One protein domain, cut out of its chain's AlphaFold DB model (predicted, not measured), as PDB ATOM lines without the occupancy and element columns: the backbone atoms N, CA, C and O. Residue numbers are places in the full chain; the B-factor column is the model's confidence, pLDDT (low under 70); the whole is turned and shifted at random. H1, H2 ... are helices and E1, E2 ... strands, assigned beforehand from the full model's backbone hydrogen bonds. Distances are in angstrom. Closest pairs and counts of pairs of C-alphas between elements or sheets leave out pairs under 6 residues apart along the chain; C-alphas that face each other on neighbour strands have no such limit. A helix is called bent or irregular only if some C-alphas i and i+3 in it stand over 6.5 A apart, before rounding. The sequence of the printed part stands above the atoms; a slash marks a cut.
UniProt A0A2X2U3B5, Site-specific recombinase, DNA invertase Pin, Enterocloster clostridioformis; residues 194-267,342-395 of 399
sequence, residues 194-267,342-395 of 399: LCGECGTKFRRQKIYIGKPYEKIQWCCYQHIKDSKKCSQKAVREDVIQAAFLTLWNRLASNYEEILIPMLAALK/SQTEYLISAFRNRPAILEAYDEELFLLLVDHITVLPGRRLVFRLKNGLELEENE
ATOM      1  N   LEU A 194      67.756 102.094  74.569       94.75
ATOM      2  CA  LEU A 194      67.582 100.762  74.004       94.75
ATOM      3  C   LEU A 194      66.698  99.897  74.903       94.75
ATOM      4  O   LEU A 194      66.708 100.004  76.128       94.75
ATOM      5  N   CYS A 195      65.918  99.019  74.283       94.50
ATOM      6  CA  CYS A 195      65.119  98.029  74.986       94.50
ATOM      7  C   CYS A 195      65.945  96.784  75.296       94.50
ATOM      8  O   CYS A 195      66.397  96.114  74.376       94.50
ATOM      9  N   GLY A 196      66.061  96.427  76.574       93.38
ATOM     10  CA  GLY A 196      66.715  95.191  77.005       93.38
ATOM     11  C   GLY A 196      65.956  93.910  76.644       93.38
ATOM     12  O   GLY A 196      66.544  92.839  76.661       93.38
ATOM     13  N   GLU A 197      64.664  94.001  76.307       93.06
ATOM     14  CA  GLU A 197      63.849  92.845  75.898       93.06
ATOM     15  C   GLU A 197      63.967  92.547  74.395       93.06
ATOM     16  O   GLU A 197      64.129  91.396  74.005       93.06
ATOM     17  N   CYS A 198      63.890  93.570  73.534       91.75
ATOM     18  CA  CYS A 198      63.832  93.381  72.075       91.75
ATOM     19  C   CYS A 198      64.931  94.111  71.282       91.75
ATOM     20  O   CYS A 198      64.912  94.083  70.052       91.75
ATOM     21  N   GLY A 199      65.838  94.835  71.942       91.38
ATOM     22  CA  GLY A 199      66.942  95.576  71.317       91.38
ATOM     23  C   GLY A 199      66.546  96.843  70.546       91.38
ATOM     24  O   GLY A 199      67.412  97.620  70.149       91.38
ATOM     25  N   THR A 200      65.251  97.100  70.320       91.56
ATOM     26  CA  THR A 200      64.817  98.298  69.579       91.56
ATOM     27  C   THR A 200      64.938  99.581  70.406       91.56
ATOM     28  O   THR A 200      64.922  99.563  71.637       91.56
ATOM     29  N   LYS A 201      65.038 100.723  69.717       92.62
ATOM     30  CA  LYS A 201      65.123 102.054  70.336       92.62
ATOM     31  C   LYS A 201      63.788 102.488  70.942       92.62
ATOM     32  O   LYS A 201      62.716 102.103  70.465       92.62
ATOM     33  N   PHE A 202      63.839 103.354  71.948       93.62
ATOM     34  CA  PHE A 202      62.646 104.020  72.465       93.62
ATOM     35  C   PHE A 202      62.290 105.253  71.627       93.62
ATOM     36  O   PHE A 202      63.147 105.921  71.044       93.62
ATOM     37  N   ARG A 203      60.995 105.572  71.593       89.06
ATOM     38  CA  ARG A 203      60.421 106.757  70.963       89.06
ATOM     39  C   ARG A 203      59.803 107.654  72.030       89.06
ATOM     40  O   ARG A 203      59.040 107.187  72.873       89.06
ATOM     41  N   ARG A 204      60.102 108.947  71.942       91.25
ATOM     42  CA  ARG A 204      59.524 109.981  72.801       91.25
ATOM     43  C   ARG A 204      58.032 110.164  72.528       91.25
ATOM     44  O   ARG A 204      57.614 110.230  71.370       91.25
ATOM     45  N   GLN A 205      57.250 110.312  73.587       89.06
ATOM     46  CA  GLN A 205      55.824 110.616  73.566       89.06
ATOM     47  C   GLN A 205      55.509 111.672  74.630       89.06
ATOM     48  O   GLN A 205      56.060 111.642  75.729       89.06
ATOM     49  N   LYS A 206      54.605 112.600  74.309       88.69
ATOM     50  CA  LYS A 206      54.003 113.484  75.312       88.69
ATOM     51  C   LYS A 206      52.826 112.764  75.966       88.69
ATOM     52  O   LYS A 206      52.033 112.134  75.267       88.69
ATOM     53  N   ILE A 207      52.706 112.885  77.279       89.12
ATOM     54  CA  ILE A 207      51.555 112.429  78.063       89.12
ATOM     55  C   ILE A 207      50.899 113.626  78.743       89.12
ATOM     56  O   ILE A 207      51.555 114.628  79.018       89.12
ATOM     57  N   TYR A 208      49.594 113.517  78.996       87.19
ATOM     58  CA  TYR A 208      48.778 114.608  79.546       87.19
ATOM     59  C   TYR A 208      48.794 115.873  78.673       87.19
ATOM     60  O   TYR A 208      48.854 116.992  79.178       87.19
ATOM     61  N   ILE A 209      48.742 115.685  77.350       82.69
ATOM     62  CA  ILE A 209      48.797 116.775  76.367       82.69
ATOM     63  C   ILE A 209      47.711 117.816  76.674       82.69
ATOM     64  O   ILE A 209      46.538 117.470  76.835       82.69
ATOM     65  N   GLY A 210      48.109 119.088  76.756       73.81
ATOM     66  CA  GLY A 210      47.195 120.206  77.026       73.81
ATOM     67  C   GLY A 210      46.731 120.331  78.484       73.81
ATOM     68  O   GLY A 210      45.828 121.117  78.772       73.81
ATOM     69  N   LYS A 211      47.319 119.570  79.416       83.62
ATOM     70  CA  LYS A 211      47.136 119.755  80.863       83.62
ATOM     71  C   LYS A 211      48.314 120.546  81.455       83.62
ATOM     72  O   LYS A 211      49.416 120.465  80.919       83.62
ATOM     73  N   PRO A 212      48.133 121.244  82.596       78.38
ATOM     74  CA  PRO A 212      49.226 121.952  83.281       78.38
ATOM     75  C   PRO A 212      50.401 121.053  83.699       78.38
ATOM     76  O   PRO A 212      51.498 121.538  83.940       78.38
ATOM     77  N   TYR A 213      50.165 119.744  83.786       84.69
ATOM     78  CA  TYR A 213      51.133 118.712  84.154       84.69
ATOM     79  C   TYR A 213      51.527 117.841  82.948       84.69
ATOM     80  O   TYR A 213      51.733 116.637  83.093       84.69
ATOM     81  N   GLU A 214      51.598 118.422  81.745       85.06
ATOM     82  CA  GLU A 214      52.160 117.743  80.572       85.06
ATOM     83  C   GLU A 214      53.549 117.177  80.911       85.06
ATOM     84  O   GLU A 214      54.408 117.859  81.471       85.06
ATOM     85  N   LYS A 215      53.760 115.897  80.600       89.88
ATOM     86  CA  LYS A 215      55.011 115.183  80.878       89.88
ATOM     87  C   LYS A 215      55.492 114.460  79.629       89.88
ATOM     88  O   LYS A 215      54.758 114.277  78.655       89.88
ATOM     89  N   ILE A 216      56.747 114.033  79.662       92.19
ATOM     90  CA  ILE A 216      57.385 113.300  78.573       92.19
ATOM     91  C   ILE A 216      57.677 111.882  79.051       92.19
ATOM     92  O   ILE A 216      58.185 111.678  80.154       92.19
ATOM     93  N   GLN A 217      57.363 110.907  78.206       94.38
ATOM     94  CA  GLN A 217      57.749 109.517  78.400       94.38
ATOM     95  C   GLN A 217      58.426 108.952  77.154       94.38
ATOM     96  O   GLN A 217      58.238 109.430  76.034       94.38
ATOM     97  N   TRP A 218      59.182 107.888  77.360       94.56
ATOM     98  CA  TRP A 218      59.890 107.137  76.347       94.56
ATOM     99  C   TRP A 218      59.328 105.720  76.317       94.56
ATOM    100  O   TRP A 218      59.273 105.042  77.343       94.56
ATOM    101  N   CYS A 219      58.929 105.261  75.133       93.12
ATOM    102  CA  CYS A 219      58.304 103.952  74.941       93.12
ATOM    103  C   CYS A 219      59.067 103.143  73.895       93.12
ATOM    104  O   CYS A 219      59.418 103.674  72.840       93.12
ATOM    105  N   CYS A 220      59.281 101.853  74.145       94.62
ATOM    106  CA  CYS A 220      59.921 100.957  73.187       94.62
ATOM    107  C   CYS A 220      59.187 100.971  71.831       94.62
ATOM    108  O   CYS A 220      57.970 100.785  71.771       94.62
ATOM    109  N   TYR A 221      59.919 101.138  70.726       91.38
ATOM    110  CA  TYR A 221      59.324 101.198  69.387       91.38
ATOM    111  C   TYR A 221      58.559  99.921  69.018       91.38
ATOM    112  O   TYR A 221      57.448 100.003  68.492       91.38
ATOM    113  N   GLN A 222      59.116  98.745  69.336       91.44
ATOM    114  CA  GLN A 222      58.437  97.469  69.100       91.44
ATOM    115  C   GLN A 222      57.146  97.329  69.918       91.44
ATOM    116  O   GLN A 222      56.152  96.861  69.376       91.44
ATOM    117  N   HIS A 223      57.135  97.796  71.172       92.38
ATOM    118  CA  HIS A 223      55.947  97.794  72.029       92.38
ATOM    119  C   HIS A 223      54.845  98.714  71.484       92.38
ATOM    120  O   HIS A 223      53.681  98.331  71.460       92.38
ATOM    121  N   ILE A 224      55.209  99.905  70.983       89.38
ATOM    122  CA  ILE A 224      54.254 100.821  70.334       89.38
ATOM    123  C   ILE A 224      53.610 100.163  69.106       89.38
ATOM    124  O   ILE A 224      52.426 100.366  68.851       89.38
ATOM    125  N   LYS A 225      54.390  99.406  68.323       90.69
ATOM    126  CA  LYS A 225      53.883  98.696  67.141       90.69
ATOM    127  C   LYS A 225      53.004  97.505  67.504       90.69
ATOM    128  O   LYS A 225      51.983  97.295  66.861       90.69
ATOM    129  N   ASP A 226      53.451  96.696  68.455       89.44
ATOM    130  CA  ASP A 226      52.794  95.461  68.864       89.44
ATOM    131  C   ASP A 226      53.242  95.082  70.282       89.44
ATOM    132  O   ASP A 226      54.336  94.542  70.487       89.44
ATOM    133  N   SER A 227      52.379  95.344  71.263       89.25
ATOM    134  CA  SER A 227      52.643  95.084  72.682       89.25
ATOM    135  C   SER A 227      52.772  93.598  73.026       89.25
ATOM    136  O   SER A 227      53.245  93.267  74.110       89.25
ATOM    137  N   LYS A 228      52.404  92.685  72.115       90.88
ATOM    138  CA  LYS A 228      52.631  91.242  72.289       90.88
ATOM    139  C   LYS A 228      54.066  90.829  71.962       90.88
ATOM    140  O   LYS A 228      54.514  89.791  72.433       90.88
ATOM    141  N   LYS A 229      54.777  91.613  71.143       90.56
ATOM    142  CA  LYS A 229      56.167  91.336  70.727       90.56
ATOM    143  C   LYS A 229      57.214  91.918  71.669       90.56
ATOM    144  O   LYS A 229      58.385  91.579  71.555       90.56
ATOM    145  N   CYS A 230      56.812  92.843  72.530       91.69
ATOM    146  CA  CYS A 230      57.665  93.450  73.538       91.69
ATOM    147  C   CYS A 230      56.765  93.954  74.661       91.69
ATOM    148  O   CYS A 230      55.866  94.756  74.409       91.69
ATOM    149  N   SER A 231      56.998  93.484  75.881       91.06
ATOM    150  CA  SER A 231      56.238  93.837  77.082       91.06
ATOM    151  C   SER A 231      56.849  95.009  77.866       91.06
ATOM    152  O   SER A 231      56.281  95.451  78.870       91.06
ATOM    153  N   GLN A 232      57.973  95.550  77.386       91.62
ATOM    154  CA  GLN A 232      58.701  96.641  78.012       91.62
ATOM    155  C   GLN A 232      57.823  97.872  78.265       91.62
ATOM    156  O   GLN A 232      57.251  98.470  77.349       91.62
ATOM    157  N   LYS A 233      57.780  98.292  79.533       90.25
ATOM    158  CA  LYS A 233      57.023  99.467  79.974       90.25
ATOM    159  C   LYS A 233      57.699 100.769  79.543       90.25
ATOM    160  O   LYS A 233      58.923 100.849  79.423       90.25
ATOM    161  N   ALA A 234      56.874 101.798  79.371       92.12
ATOM    162  CA  ALA A 234      57.325 103.170  79.201       92.12
ATOM    163  C   ALA A 234      58.106 103.659  80.431       92.12
ATOM    164  O   ALA A 234      57.791 103.268  81.559       92.12
ATOM    165  N   VAL A 235      59.073 104.546  80.207       93.38
ATOM    166  CA  VAL A 235      59.855 105.218  81.257       93.38
ATOM    167  C   VAL A 235      59.692 106.725  81.095       93.38
ATOM    168  O   VAL A 235      59.766 107.236  79.976       93.38
ATOM    169  N   ARG A 236      59.431 107.456  82.181       92.94
ATOM    170  CA  ARG A 236      59.311 108.919  82.119       92.94
ATOM    171  C   ARG A 236      60.677 109.577  81.928       92.94
ATOM    172  O   ARG A 236      61.696 109.051  82.359       92.94
ATOM    173  N   GLU A 237      60.691 110.740  81.289       93.69
ATOM    174  CA  GLU A 237      61.929 111.490  81.059       93.69
ATOM    175  C   GLU A 237      62.569 111.972  82.365       93.69
ATOM    176  O   GLU A 237      63.771 111.813  82.548       93.69
ATOM    177  N   ASP A 238      61.763 112.472  83.303       91.94
ATOM    178  CA  ASP A 238      62.252 112.944  84.603       91.94
ATOM    179  C   ASP A 238      62.832 111.823  85.473       91.94
ATOM    180  O   ASP A 238      63.779 112.048  86.217       91.94
ATOM    181  N   VAL A 239      62.338 110.596  85.318       92.06
ATOM    182  CA  VAL A 239      62.930 109.408  85.945       92.06
ATOM    183  C   VAL A 239      64.331 109.122  85.399       92.06
ATOM    184  O   VAL A 239      65.249 108.853  86.168       92.06
ATOM    185  N   ILE A 240      64.511 109.181  84.076       93.94
ATOM    186  CA  ILE A 240      65.818 108.941  83.444       93.94
ATOM    187  C   ILE A 240      66.814 110.023  83.873       93.94
ATOM    188  O   ILE A 240      67.962 109.717  84.190       93.94
ATOM    189  N   GLN A 241      66.359 111.276  83.923       94.19
ATOM    190  CA  GLN A 241      67.145 112.410  84.406       94.19
ATOM    191  C   GLN A 241      67.564 112.235  85.872       94.19
ATOM    192  O   GLN A 241      68.735 112.427  86.190       94.19
ATOM    193  N   ALA A 242      66.644 111.820  86.750       92.44
ATOM    194  CA  ALA A 242      66.944 111.547  88.155       92.44
ATOM    195  C   ALA A 242      67.949 110.395  88.319       92.44
ATOM    196  O   ALA A 242      68.922 110.534  89.054       92.44
ATOM    197  N   ALA A 243      67.776 109.296  87.578       93.44
ATOM    198  CA  ALA A 243      68.715 108.175  87.602       93.44
ATOM    199  C   ALA A 243      70.120 108.586  87.128       93.44
ATOM    200  O   ALA A 243      71.117 108.186  87.728       93.44
ATOM    201  N   PHE A 244      70.214 109.440  86.100       94.12
ATOM    202  CA  PHE A 244      71.494 110.000  85.668       94.12
ATOM    203  C   PHE A 244      72.146 110.872  86.751       94.12
ATOM    204  O   PHE A 244      73.353 110.769  86.954       94.12
ATOM    205  N   LEU A 245      71.373 111.695  87.468       93.00
ATOM    206  CA  LEU A 245      71.898 112.503  88.574       93.00
ATOM    207  C   LEU A 245      72.474 111.637  89.692       93.00
ATOM    208  O   LEU A 245      73.577 111.903  90.171       93.00
ATOM    209  N   THR A 246      71.760 110.577  90.075       91.88
ATOM    210  CA  THR A 246      72.244 109.606  91.062       91.88
ATOM    211  C   THR A 246      73.548 108.963  90.602       91.88
ATOM    212  O   THR A 246      74.519 108.958  91.360       91.88
ATOM    213  N   LEU A 247      73.603 108.494  89.353       93.00
ATOM    214  CA  LEU A 247      74.807 107.904  88.771       93.00
ATOM    215  C   LEU A 247      75.979 108.888  88.774       93.00
ATOM    216  O   LEU A 247      77.064 108.538  89.239       93.00
ATOM    217  N   TRP A 248      75.766 110.114  88.282       91.62
ATOM    218  CA  TRP A 248      76.804 111.140  88.222       91.62
ATOM    219  C   TRP A 248      77.358 111.431  89.611       91.62
ATOM    220  O   TRP A 248      78.565 111.362  89.804       91.62
ATOM    221  N   ASN A 249      76.495 111.711  90.589       91.38
ATOM    222  CA  ASN A 249      76.917 112.097  91.937       91.38
ATOM    223  C   ASN A 249      77.662 110.963  92.653       91.38
ATOM    224  O   ASN A 249      78.661 111.202  93.339       91.38
ATOM    225  N   ARG A 250      77.223 109.712  92.455       90.00
ATOM    226  CA  ARG A 250      77.930 108.528  92.964       90.00
ATOM    227  C   ARG A 250      79.298 108.380  92.319       90.00
ATOM    228  O   ARG A 250      80.274 108.148  93.030       90.00
ATOM    229  N   LEU A 251      79.380 108.520  90.998       89.88
ATOM    230  CA  LEU A 251      80.638 108.384  90.276       89.88
ATOM    231  C   LEU A 251      81.592 109.530  90.619       89.88
ATOM    232  O   LEU A 251      82.734 109.262  90.954       89.88
ATOM    233  N   ALA A 252      81.126 110.777  90.650       88.44
ATOM    234  CA  ALA A 252      81.920 111.946  91.020       88.44
ATOM    235  C   ALA A 252      82.499 111.848  92.440       88.44
ATOM    236  O   ALA A 252      83.618 112.294  92.675       88.44
ATOM    237  N   SER A 253      81.788 111.203  93.369       88.56
ATOM    238  CA  SER A 253      82.285 110.971  94.732       88.56
ATOM    239  C   SER A 253      83.343 109.860  94.823       88.56
ATOM    240  O   SER A 253      84.072 109.812  95.805       88.56
ATOM    241  N   ASN A 254      83.429 108.962  93.833       89.50
ATOM    242  CA  ASN A 254      84.270 107.755  93.888       89.50
ATOM    243  C   ASN A 254      85.157 107.576  92.640       89.50
ATOM    244  O   ASN A 254      85.736 106.510  92.433       89.50
ATOM    245  N   TYR A 255      85.261 108.584  91.767       89.44
ATOM    246  CA  TYR A 255      85.906 108.422  90.462       89.44
ATOM    247  C   TYR A 255      87.401 108.105  90.603       89.44
ATOM    248  O   TYR A 255      87.947 107.379  89.776       89.44
ATOM    249  N   GLU A 256      88.057 108.598  91.658       90.00
ATOM    250  CA  GLU A 256      89.460 108.284  91.946       90.00
ATOM    251  C   GLU A 256      89.651 106.816  92.323       90.00
ATOM    252  O   GLU A 256      90.641 106.215  91.929       90.00
ATOM    253  N   GLU A 257      88.685 106.209  93.012       91.56
ATOM    254  CA  GLU A 257      88.736 104.804  93.428       91.56
ATOM    255  C   GLU A 257      88.270 103.841  92.324       91.56
ATOM    256  O   GLU A 257      88.602 102.658  92.352       91.56
ATOM    257  N   ILE A 258      87.525 104.337  91.330       90.38
ATOM    258  CA  ILE A 258      86.975 103.525  90.233       90.38
ATOM    259  C   ILE A 258      87.789 103.710  88.947       90.38
ATOM    260  O   ILE A 258      88.339 102.751  88.403       90.38
ATOM    261  N   LEU A 259      87.880 104.943  88.441       91.50
ATOM    262  CA  LEU A 259      88.445 105.230  87.122       91.50
ATOM    263  C   LEU A 259      89.974 105.190  87.117       91.50
ATOM    264  O   LEU A 259      90.546 104.754  86.120       91.50
ATOM    265  N   ILE A 260      90.656 105.611  88.192       90.62
ATOM    266  CA  ILE A 260      92.132 105.591  88.228       90.62
ATOM    267  C   ILE A 260      92.668 104.148  88.243       90.62
ATOM    268  O   ILE A 260      93.526 103.847  87.408       90.62
ATOM    269  N   PRO A 261      92.170 103.221  89.090       92.50
ATOM    270  CA  PRO A 261      92.601 101.825  89.040       92.50
ATOM    271  C   PRO A 261      92.230 101.141  87.726       92.50
ATOM    272  O   PRO A 261      93.041 100.397  87.179       92.50
ATOM    273  N   MET A 262      91.045 101.431  87.177       90.50
ATOM    274  CA  MET A 262      90.647 100.934  85.858       90.50
ATOM    275  C   MET A 262      91.604 101.422  84.764       90.50
ATOM    276  O   MET A 262      92.057 100.617  83.956       90.50
ATOM    277  N   LEU A 263      91.962 102.710  84.754       88.75
ATOM    278  CA  LEU A 263      92.934 103.262  83.809       88.75
ATOM    279  C   LEU A 263      94.295 102.573  83.946       88.75
ATOM    280  O   LEU A 263      94.913 102.233  82.940       88.75
ATOM    281  N   ALA A 264      94.755 102.350  85.179       86.38
ATOM    282  CA  ALA A 264      96.001 101.638  85.439       86.38
ATOM    283  C   ALA A 264      95.943 100.192  84.921       86.38
ATOM    284  O   ALA A 264      96.892  99.741  84.288       86.38
ATOM    285  N   ALA A 265      94.826  99.488  85.124       86.69
ATOM    286  CA  ALA A 265      94.623  98.133  84.619       86.69
ATOM    287  C   ALA A 265      94.579  98.086  83.084       86.69
ATOM    288  O   ALA A 265      95.253  97.252  82.486       86.69
ATOM    289  N   LEU A 266      93.856  99.008  82.436       84.56
ATOM    290  CA  LEU A 266      93.822  99.123  80.973       84.56
ATOM    291  C   LEU A 266      95.224  99.374  80.404       84.56
ATOM    292  O   LEU A 266      95.648  98.679  79.483       84.56
ATOM    293  N   LYS A 267      95.977 100.305  81.001       81.06
ATOM    294  CA  LYS A 267      97.369 100.585  80.620       81.06
ATOM    295  C   LYS A 267      98.308  99.411  80.898       81.06
ATOM    296  O   LYS A 267      99.235  99.198  80.132       81.06
ATOM    297  N   SER A 342      91.747 106.462  76.295       75.81
ATOM    298  CA  SER A 342      91.489 107.868  75.963       75.81
ATOM    299  C   SER A 342      90.189 108.373  76.594       75.81
ATOM    300  O   SER A 342      90.167 109.418  77.247       75.81
ATOM    301  N   GLN A 343      89.106 107.596  76.489       82.12
ATOM    302  CA  GLN A 343      87.827 107.948  77.097       82.12
ATOM    303  C   GLN A 343      87.906 107.945  78.630       82.12
ATOM    304  O   GLN A 343      87.327 108.819  79.267       82.12
ATOM    305  N   THR A 344      88.643 107.019  79.250       87.38
ATOM    306  CA  THR A 344      88.804 106.993  80.715       87.38
ATOM    307  C   THR A 344      89.617 108.186  81.217       87.38
ATOM    308  O   THR A 344      89.231 108.812  82.204       87.38
ATOM    309  N   GLU A 345      90.695 108.561  80.524       81.06
ATOM    310  CA  GLU A 345      91.458 109.782  80.816       81.06
ATOM    311  C   GLU A 345      90.591 111.032  80.673       81.06
ATOM    312  O   GLU A 345      90.599 111.905  81.547       81.06
ATOM    313  N   TYR A 346      89.791 111.085  79.609       79.31
ATOM    314  CA  TYR A 346      88.845 112.164  79.387       79.31
ATOM    315  C   TYR A 346      87.826 112.267  80.527       79.31
ATOM    316  O   TYR A 346      87.643 113.357  81.070       79.31
ATOM    317  N   LEU A 347      87.221 111.155  80.961       84.06
ATOM    318  CA  LEU A 347      86.278 111.148  82.084       84.06
ATOM    319  C   LEU A 347      86.931 111.591  83.397       84.06
ATOM    320  O   LEU A 347      86.362 112.424  84.100       84.06
ATOM    321  N   ILE A 348      88.142 111.120  83.706       85.50
ATOM    322  CA  ILE A 348      88.906 111.582  84.878       85.50
ATOM    323  C   ILE A 348      89.128 113.097  84.808       85.50
ATOM    324  O   ILE A 348      88.931 113.805  85.796       85.50
ATOM    325  N   SER A 349      89.513 113.616  83.639       78.44
ATOM    326  CA  SER A 349      89.694 115.056  83.442       78.44
ATOM    327  C   SER A 349      88.381 115.831  83.590       78.44
ATOM    328  O   SER A 349      88.380 116.934  84.137       78.44
ATOM    329  N   ALA A 350      87.258 115.251  83.158       76.44
ATOM    330  CA  ALA A 350      85.941 115.840  83.312       76.44
ATOM    331  C   ALA A 350      85.585 115.950  84.799       76.44
ATOM    332  O   ALA A 350      85.285 117.050  85.249       76.44
ATOM    333  N   PHE A 351      85.717 114.880  85.588       83.81
ATOM    334  CA  PHE A 351      85.414 114.917  87.027       83.81
ATOM    335  C   PHE A 351      86.333 115.854  87.825       83.81
ATOM    336  O   PHE A 351      85.864 116.515  88.745       83.81
ATOM    337  N   ARG A 352      87.608 116.002  87.439       81.38
ATOM    338  CA  ARG A 352      88.537 116.952  88.086       81.38
ATOM    339  C   ARG A 352      88.188 118.425  87.864       81.38
ATOM    340  O   ARG A 352      88.510 119.258  88.704       81.38
ATOM    341  N   ASN A 353      87.590 118.756  86.720       68.00
ATOM    342  CA  ASN A 353      87.387 120.141  86.277       68.00
ATOM    343  C   ASN A 353      85.916 120.596  86.326       68.00
ATOM    344  O   ASN A 353      85.589 121.699  85.879       68.00
ATOM    345  N   ARG A 354      85.005 119.742  86.803       68.94
ATOM    346  CA  ARG A 354      83.548 119.950  86.775       68.94
ATOM    347  C   ARG A 354      82.967 119.832  88.186       68.94
ATOM    348  O   ARG A 354      83.643 119.302  89.066       68.94
ATOM    349  N   PRO A 355      81.758 120.367  88.445       64.75
ATOM    350  CA  PRO A 355      81.154 120.309  89.772       64.75
ATOM    351  C   PRO A 355      81.088 118.871  90.295       64.75
ATOM    352  O   PRO A 355      80.641 117.961  89.596       64.75
ATOM    353  N   ALA A 356      81.515 118.696  91.547       69.81
ATOM    354  CA  ALA A 356      81.543 117.398  92.216       69.81
ATOM    355  C   ALA A 356      80.137 116.804  92.410       69.81
ATOM    356  O   ALA A 356      79.989 115.590  92.494       69.81
ATOM    357  N   ILE A 357      79.103 117.651  92.481       82.31
ATOM    358  CA  ILE A 357      77.711 117.248  92.691       82.31
ATOM    359  C   ILE A 357      76.812 118.065  91.763       82.31
ATOM    360  O   ILE A 357      76.956 119.284  91.661       82.31
ATOM    361  N   LEU A 358      75.880 117.386  91.100       84.19
ATOM    362  CA  LEU A 358      74.800 117.980  90.324       84.19
ATOM    363  C   LEU A 358      73.507 117.987  91.136       84.19
ATOM    364  O   LEU A 358      73.072 116.951  91.643       84.19
ATOM    365  N   GLU A 359      72.875 119.156  91.197       84.75
ATOM    366  CA  GLU A 359      71.553 119.352  91.807       84.75
ATOM    367  C   GLU A 359      70.412 119.222  90.783       84.75
ATOM    368  O   GLU A 359      69.270 118.950  91.147       84.75
ATOM    369  N   ALA A 360      70.717 119.393  89.494       86.25
ATOM    370  CA  ALA A 360      69.763 119.317  88.394       86.25
ATOM    371  C   ALA A 360      70.401 118.674  87.157       86.25
ATOM    372  O   ALA A 360      71.619 118.726  86.980       86.25
ATOM    373  N   TYR A 361      69.568 118.048  86.320       87.50
ATOM    374  CA  TYR A 361      70.014 117.349  85.114       87.50
ATOM    375  C   TYR A 361      70.729 118.302  84.158       87.50
ATOM    376  O   TYR A 361      70.173 119.326  83.764       87.50
ATOM    377  N   ASP A 362      71.935 117.911  83.756       85.00
ATOM    378  CA  ASP A 362      72.738 118.616  82.769       85.00
ATOM    379  C   ASP A 362      72.864 117.749  81.509       85.00
ATOM    380  O   ASP A 362      73.448 116.659  81.518       85.00
ATOM    381  N   GLU A 363      72.271 118.234  80.419       86.00
ATOM    382  CA  GLU A 363      72.267 117.545  79.132       86.00
ATOM    383  C   GLU A 363      73.668 117.433  78.511       86.00
ATOM    384  O   GLU A 363      73.956 116.429  77.855       86.00
ATOM    385  N   GLU A 364      74.552 118.416  78.732       82.88
ATOM    386  CA  GLU A 364      75.936 118.364  78.246       82.88
ATOM    387  C   GLU A 364      76.679 117.217  78.916       82.88
ATOM    388  O   GLU A 364      77.265 116.375  78.233       82.88
ATOM    389  N   LEU A 365      76.576 117.136  80.243       86.12
ATOM    390  CA  LEU A 365      77.215 116.082  81.025       86.12
ATOM    391  C   LEU A 365      76.686 114.702  80.647       86.12
ATOM    392  O   LEU A 365      77.472 113.761  80.528       86.12
ATOM    393  N   PHE A 366      75.380 114.585  80.393       90.06
ATOM    394  CA  PHE A 366      74.790 113.341  79.911       90.06
ATOM    395  C   PHE A 366      75.377 112.914  78.562       90.06
ATOM    396  O   PHE A 366      75.886 111.801  78.444       90.06
ATOM    397  N   LEU A 367      75.351 113.791  77.553       85.62
ATOM    398  CA  LEU A 367      75.861 113.476  76.210       85.62
ATOM    399  C   LEU A 367      77.375 113.253  76.181       85.62
ATOM    400  O   LEU A 367      77.895 112.593  75.275       85.62
ATOM    401  N   LEU A 368      78.086 113.818  77.149       83.06
ATOM    402  CA  LEU A 368      79.517 113.669  77.314       83.06
ATOM    403  C   LEU A 368      79.888 112.325  77.950       83.06
ATOM    404  O   LEU A 368      80.795 111.666  77.447       83.06
ATOM    405  N   LEU A 369      79.178 111.918  79.004       88.50
ATOM    406  CA  LEU A 369      79.478 110.726  79.799       88.50
ATOM    407  C   LEU A 369      78.872 109.443  79.205       88.50
ATOM    408  O   LEU A 369      79.530 108.402  79.173       88.50
ATOM    409  N   VAL A 370      77.618 109.512  78.752       92.06
ATOM    410  CA  VAL A 370      76.794 108.344  78.409       92.06
ATOM    411  C   VAL A 370      76.825 108.080  76.906       92.06
ATOM    412  O   VAL A 370      76.563 108.965  76.091       92.06
ATOM    413  N   ASP A 371      77.109 106.832  76.539       90.69
ATOM    414  CA  ASP A 371      76.950 106.332  75.175       90.69
ATOM    415  C   ASP A 371      75.473 106.002  74.907       90.69
ATOM    416  O   ASP A 371      74.816 106.627  74.067       90.69
ATOM    417  N   HIS A 372      74.910 105.083  75.697       93.81
ATOM    418  CA  HIS A 372      73.498 104.722  75.644       93.81
ATOM    419  C   HIS A 372      72.979 104.179  76.986       93.81
ATOM    420  O   HIS A 372      73.735 103.857  77.898       93.81
ATOM    421  N   ILE A 373      71.657 104.077  77.095       96.31
ATOM    422  CA  ILE A 373      70.920 103.522  78.227       96.31
ATOM    423  C   ILE A 373      70.187 102.274  77.745       96.31
ATOM    424  O   ILE A 373      69.441 102.336  76.767       96.31
ATOM    425  N   THR A 374      70.325 101.167  78.459       96.19
ATOM    426  CA  THR A 374      69.524  99.962  78.251       96.19
ATOM    427  C   THR A 374      68.462  99.859  79.338       96.19
ATOM    428  O   THR A 374      68.767  99.794  80.526       96.19
ATOM    429  N   VAL A 375      67.192  99.843  78.931       94.88
ATOM    430  CA  VAL A 375      66.054  99.681  79.843       94.88
ATOM    431  C   VAL A 375      65.711  98.203  79.945       94.88
ATOM    432  O   VAL A 375      65.180  97.615  78.997       94.88
ATOM    433  N   LEU A 376      65.996  97.609  81.098       92.25
ATOM    434  CA  LEU A 376      65.681  96.217  81.394       92.25
ATOM    435  C   LEU A 376      64.234  96.062  81.909       92.25
ATOM    436  O   LEU A 376      63.604  97.033  82.364       92.25
ATOM    437  N   PRO A 377      63.685  94.832  81.895       85.06
ATOM    438  CA  PRO A 377      62.447  94.522  82.598       85.06
ATOM    439  C   PRO A 377      62.540  94.882  84.088       85.06
ATOM    440  O   PRO A 377      63.595  94.756  84.715       85.06
ATOM    441  N   GLY A 378      61.423  95.341  84.658       79.69
ATOM    442  CA  GLY A 378      61.390  95.847  86.036       79.69
ATOM    443  C   GLY A 378      61.886  97.289  86.195       79.69
ATOM    444  O   GLY A 378      62.114  97.708  87.320       79.69
ATOM    445  N   ARG A 379      62.020  98.044  85.089       74.19
ATOM    446  CA  ARG A 379      62.423  99.468  85.056       74.19
ATOM    447  C   ARG A 379      63.822  99.743  85.622       74.19
ATOM    448  O   ARG A 379      64.076 100.792  86.202       74.19
ATOM    449  N   ARG A 380      64.742  98.805  85.404       88.81
ATOM    450  CA  ARG A 380      66.161  98.966  85.742       88.81
ATOM    451  C   ARG A 380      66.874  99.614  84.560       88.81
ATOM    452  O   ARG A 380      66.669  99.189  83.418       88.81
ATOM    453  N   LEU A 381      67.638 100.668  84.823       94.25
ATOM    454  CA  LEU A 381      68.329 101.456  83.810       94.25
ATOM    455  C   LEU A 381      69.820 101.142  83.883       94.25
ATOM    456  O   LEU A 381      70.471 101.452  84.873       94.25
ATOM    457  N   VAL A 382      70.360 100.543  82.827       96.31
ATOM    458  CA  VAL A 382      71.801 100.319  82.698       96.31
ATOM    459  C   VAL A 382      72.372 101.416  81.817       96.31
ATOM    460  O   VAL A 382      72.048 101.498  80.633       96.31
ATOM    461  N   PHE A 383      73.204 102.273  82.390       96.62
ATOM    462  CA  PHE A 383      73.920 103.316  81.673       96.62
ATOM    463  C   PHE A 383      75.258 102.763  81.208       96.62
ATOM    464  O   PHE A 383      76.110 102.425  82.031       96.62
ATOM    465  N   ARG A 384      75.455 102.706  79.891       95.38
ATOM    466  CA  ARG A 384      76.763 102.438  79.303       95.38
ATOM    467  C   ARG A 384      77.477 103.760  79.062       95.38
ATOM    468  O   ARG A 384      76.987 104.619  78.327       95.38
ATOM    469  N   LEU A 385      78.630 103.928  79.692       94.00
ATOM    470  CA  LEU A 385      79.480 105.101  79.546       94.00
ATOM    471  C   LEU A 385      80.356 104.983  78.294       94.00
ATOM    472  O   LEU A 385      80.623 103.881  77.812       94.00
ATOM    473  N   LYS A 386      80.858 106.111  77.783       86.62
ATOM    474  CA  LYS A 386      81.721 106.124  76.583       86.62
ATOM    475  C   LYS A 386      83.045 105.376  76.750       86.62
ATOM    476  O   LYS A 386      83.606 104.915  75.759       86.62
ATOM    477  N   ASN A 387      83.520 105.219  77.987       86.31
ATOM    478  CA  ASN A 387      84.693 104.401  78.298       86.31
ATOM    479  C   ASN A 387      84.386 102.895  78.434       86.31
ATOM    480  O   ASN A 387      85.276 102.126  78.781       86.31
ATOM    481  N   GLY A 388      83.137 102.478  78.197       87.50
ATOM    482  CA  GLY A 388      82.706 101.081  78.224       87.50
ATOM    483  C   GLY A 388      82.177 100.579  79.569       87.50
ATOM    484  O   GLY A 388      81.649  99.471  79.604       87.50
ATOM    485  N   LEU A 389      82.261 101.363  80.652       91.56
ATOM    486  CA  LEU A 389      81.665 100.984  81.938       91.56
ATOM    487  C   LEU A 389      80.141 100.906  81.842       91.56
ATOM    488  O   LEU A 389      79.502 101.799  81.288       91.56
ATOM    489  N   GLU A 390      79.559  99.872  82.439       93.88
ATOM    490  CA  GLU A 390      78.113  99.728  82.592       93.88
ATOM    491  C   GLU A 390      77.740  99.859  84.064       93.88
ATOM    492  O   GLU A 390      78.263  99.143  84.919       93.88
ATOM    493  N   LEU A 391      76.845 100.797  84.362       92.50
ATOM    494  CA  LEU A 391      76.377 101.082  85.711       92.50
ATOM    495  C   LEU A 391      74.857 100.954  85.745       92.50
ATOM    496  O   LEU A 391      74.153 101.581  84.953       92.50
ATOM    497  N   GLU A 392      74.353 100.123  86.651       92.31
ATOM    498  CA  GLU A 392      72.919  99.922  86.849       92.31
ATOM    499  C   GLU A 392      72.392 100.876  87.924       92.31
ATOM    500  O   GLU A 392      72.903 100.919  89.044       92.31
ATOM    501  N   GLU A 393      71.336 101.607  87.580       87.38
ATOM    502  CA  GLU A 393      70.546 102.406  88.507       87.38
ATOM    503  C   GLU A 393      69.089 101.931  88.494       87.38
ATOM    504  O   GLU A 393      68.514 101.576  87.456       87.38
ATOM    505  N   ASN A 394      68.480 101.921  89.676       76.56
ATOM    506  CA  ASN A 394      67.079 101.556  89.840       76.56
ATOM    507  C   ASN A 394      66.196 102.803  89.781       76.56
ATOM    508  O   ASN A 394      66.594 103.876  90.235       76.56
ATOM    509  N   GLU A 395      64.969 102.645  89.282       62.81
ATOM    510  CA  GLU A 395      63.924 103.650  89.465       62.81
ATOM    511  C   GLU A 395      63.702 103.847  90.975       62.81
ATOM    512  O   GLU A 395      63.118 102.992  91.639       62.81
TER     513      GLU A 395
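AT A GLANCE: This is residues 194 to 267 and 342 to 395 of the 399 residues of the protein "Site-specific recombinase, DNA invertase Pin" of Enterocloster clostridioformis (UniProt A0A2X2U3B5). One arm of a long bent helix, H2a, covers one face of a small three-stranded sheet, E3 E4 E5, and at each end of this arm stands a further part. At its first end is a two-stranded hairpin, E1 and E2, with the short helix H1 following; at its other end H2 turns sharply into H2b, which runs beside H3, and the short H4 lies between H3 and the sheet. The printed part has 128 residues with four named helices and five named strands, in the order E1 E2 H1 H2 H3 H4 E3 E4 E5; both sheets are antiparallel and the class is mixed, helices and strands. It is only just compact, close to loose, with a radius of gyration of the C-alphas of 16.4 A and spans of 47 by 34 by 21 A.

IN THESE COORDINATES: E1, residues 202 to 207, begins at C-alpha (62.646, 104.020, 72.465). E2 is residues 215 to 220 and H1 residues 221 to 225. H2, residues 237 to 267, was assigned as one helix by its hydrogen bonds but is bent: C-alphas 253 and 256 are 8.2 A apart. Its arms are H2a, residues 237 to 253, 24.5 A long, and H2b, residues 256 to 267, 15.8 A. H3 is residues 342 to 353, 16.5 A, and H4 residues 363 to 369. E3, residues 370 to 376, measures 16.7 A, and E4, residues 380 to 385, 15.9 A. E5, residues 390 to 394, ends at C-alpha (67.079, 101.556, 89.840).

HOW THE PARTS SIT: The hairpin E1 and E2 has N 205 and O 217 at 2.8 A. The closest C-alphas of E2 and H2a, Gln 217 and Glu 237, are 5.3 A apart. E3, E4 and E5 form a meander, each strand the antiparallel neighbour of the one before, with N 374 and O 382 at 2.8 A and N 383 and O 391 at 2.8 A. H2a is on this sheet at a height of 8.4 A, making two layers, a helix on one face of a sheet; it lies over E4 and E5 and runs only just across the strands, at 61 degrees to E5 on the local plane. Its closest C-alphas to E5 are Ala 243 and Glu 393, 6.1 A. H4 only grazes the sheet, with residues 366 to 369. H2b and H3 touch, through residues 344 to 348 of H3 alone, at a shallow tilt of 25 degrees, opposite ways; Leu 263 and Thr 344 have the closest C-alphas, 6.4 A. H2a and H2b are about perpendicular, at 80 degrees. Every O i to N i+4 pair is within hydrogen-bond range in H1, H2a, H3 and H4; in H2b 6 of 8 are.

THE WHOLE: The C-alphas farthest apart, Gly 210 and Lys 267, are 54.0 A apart. Residues 268 to 341 are cut out, with 10.5 A between C-alphas 267 and 342. The link from H1 to H2 is long. Residues 353 to 356 and 395 have pLDDT under 70.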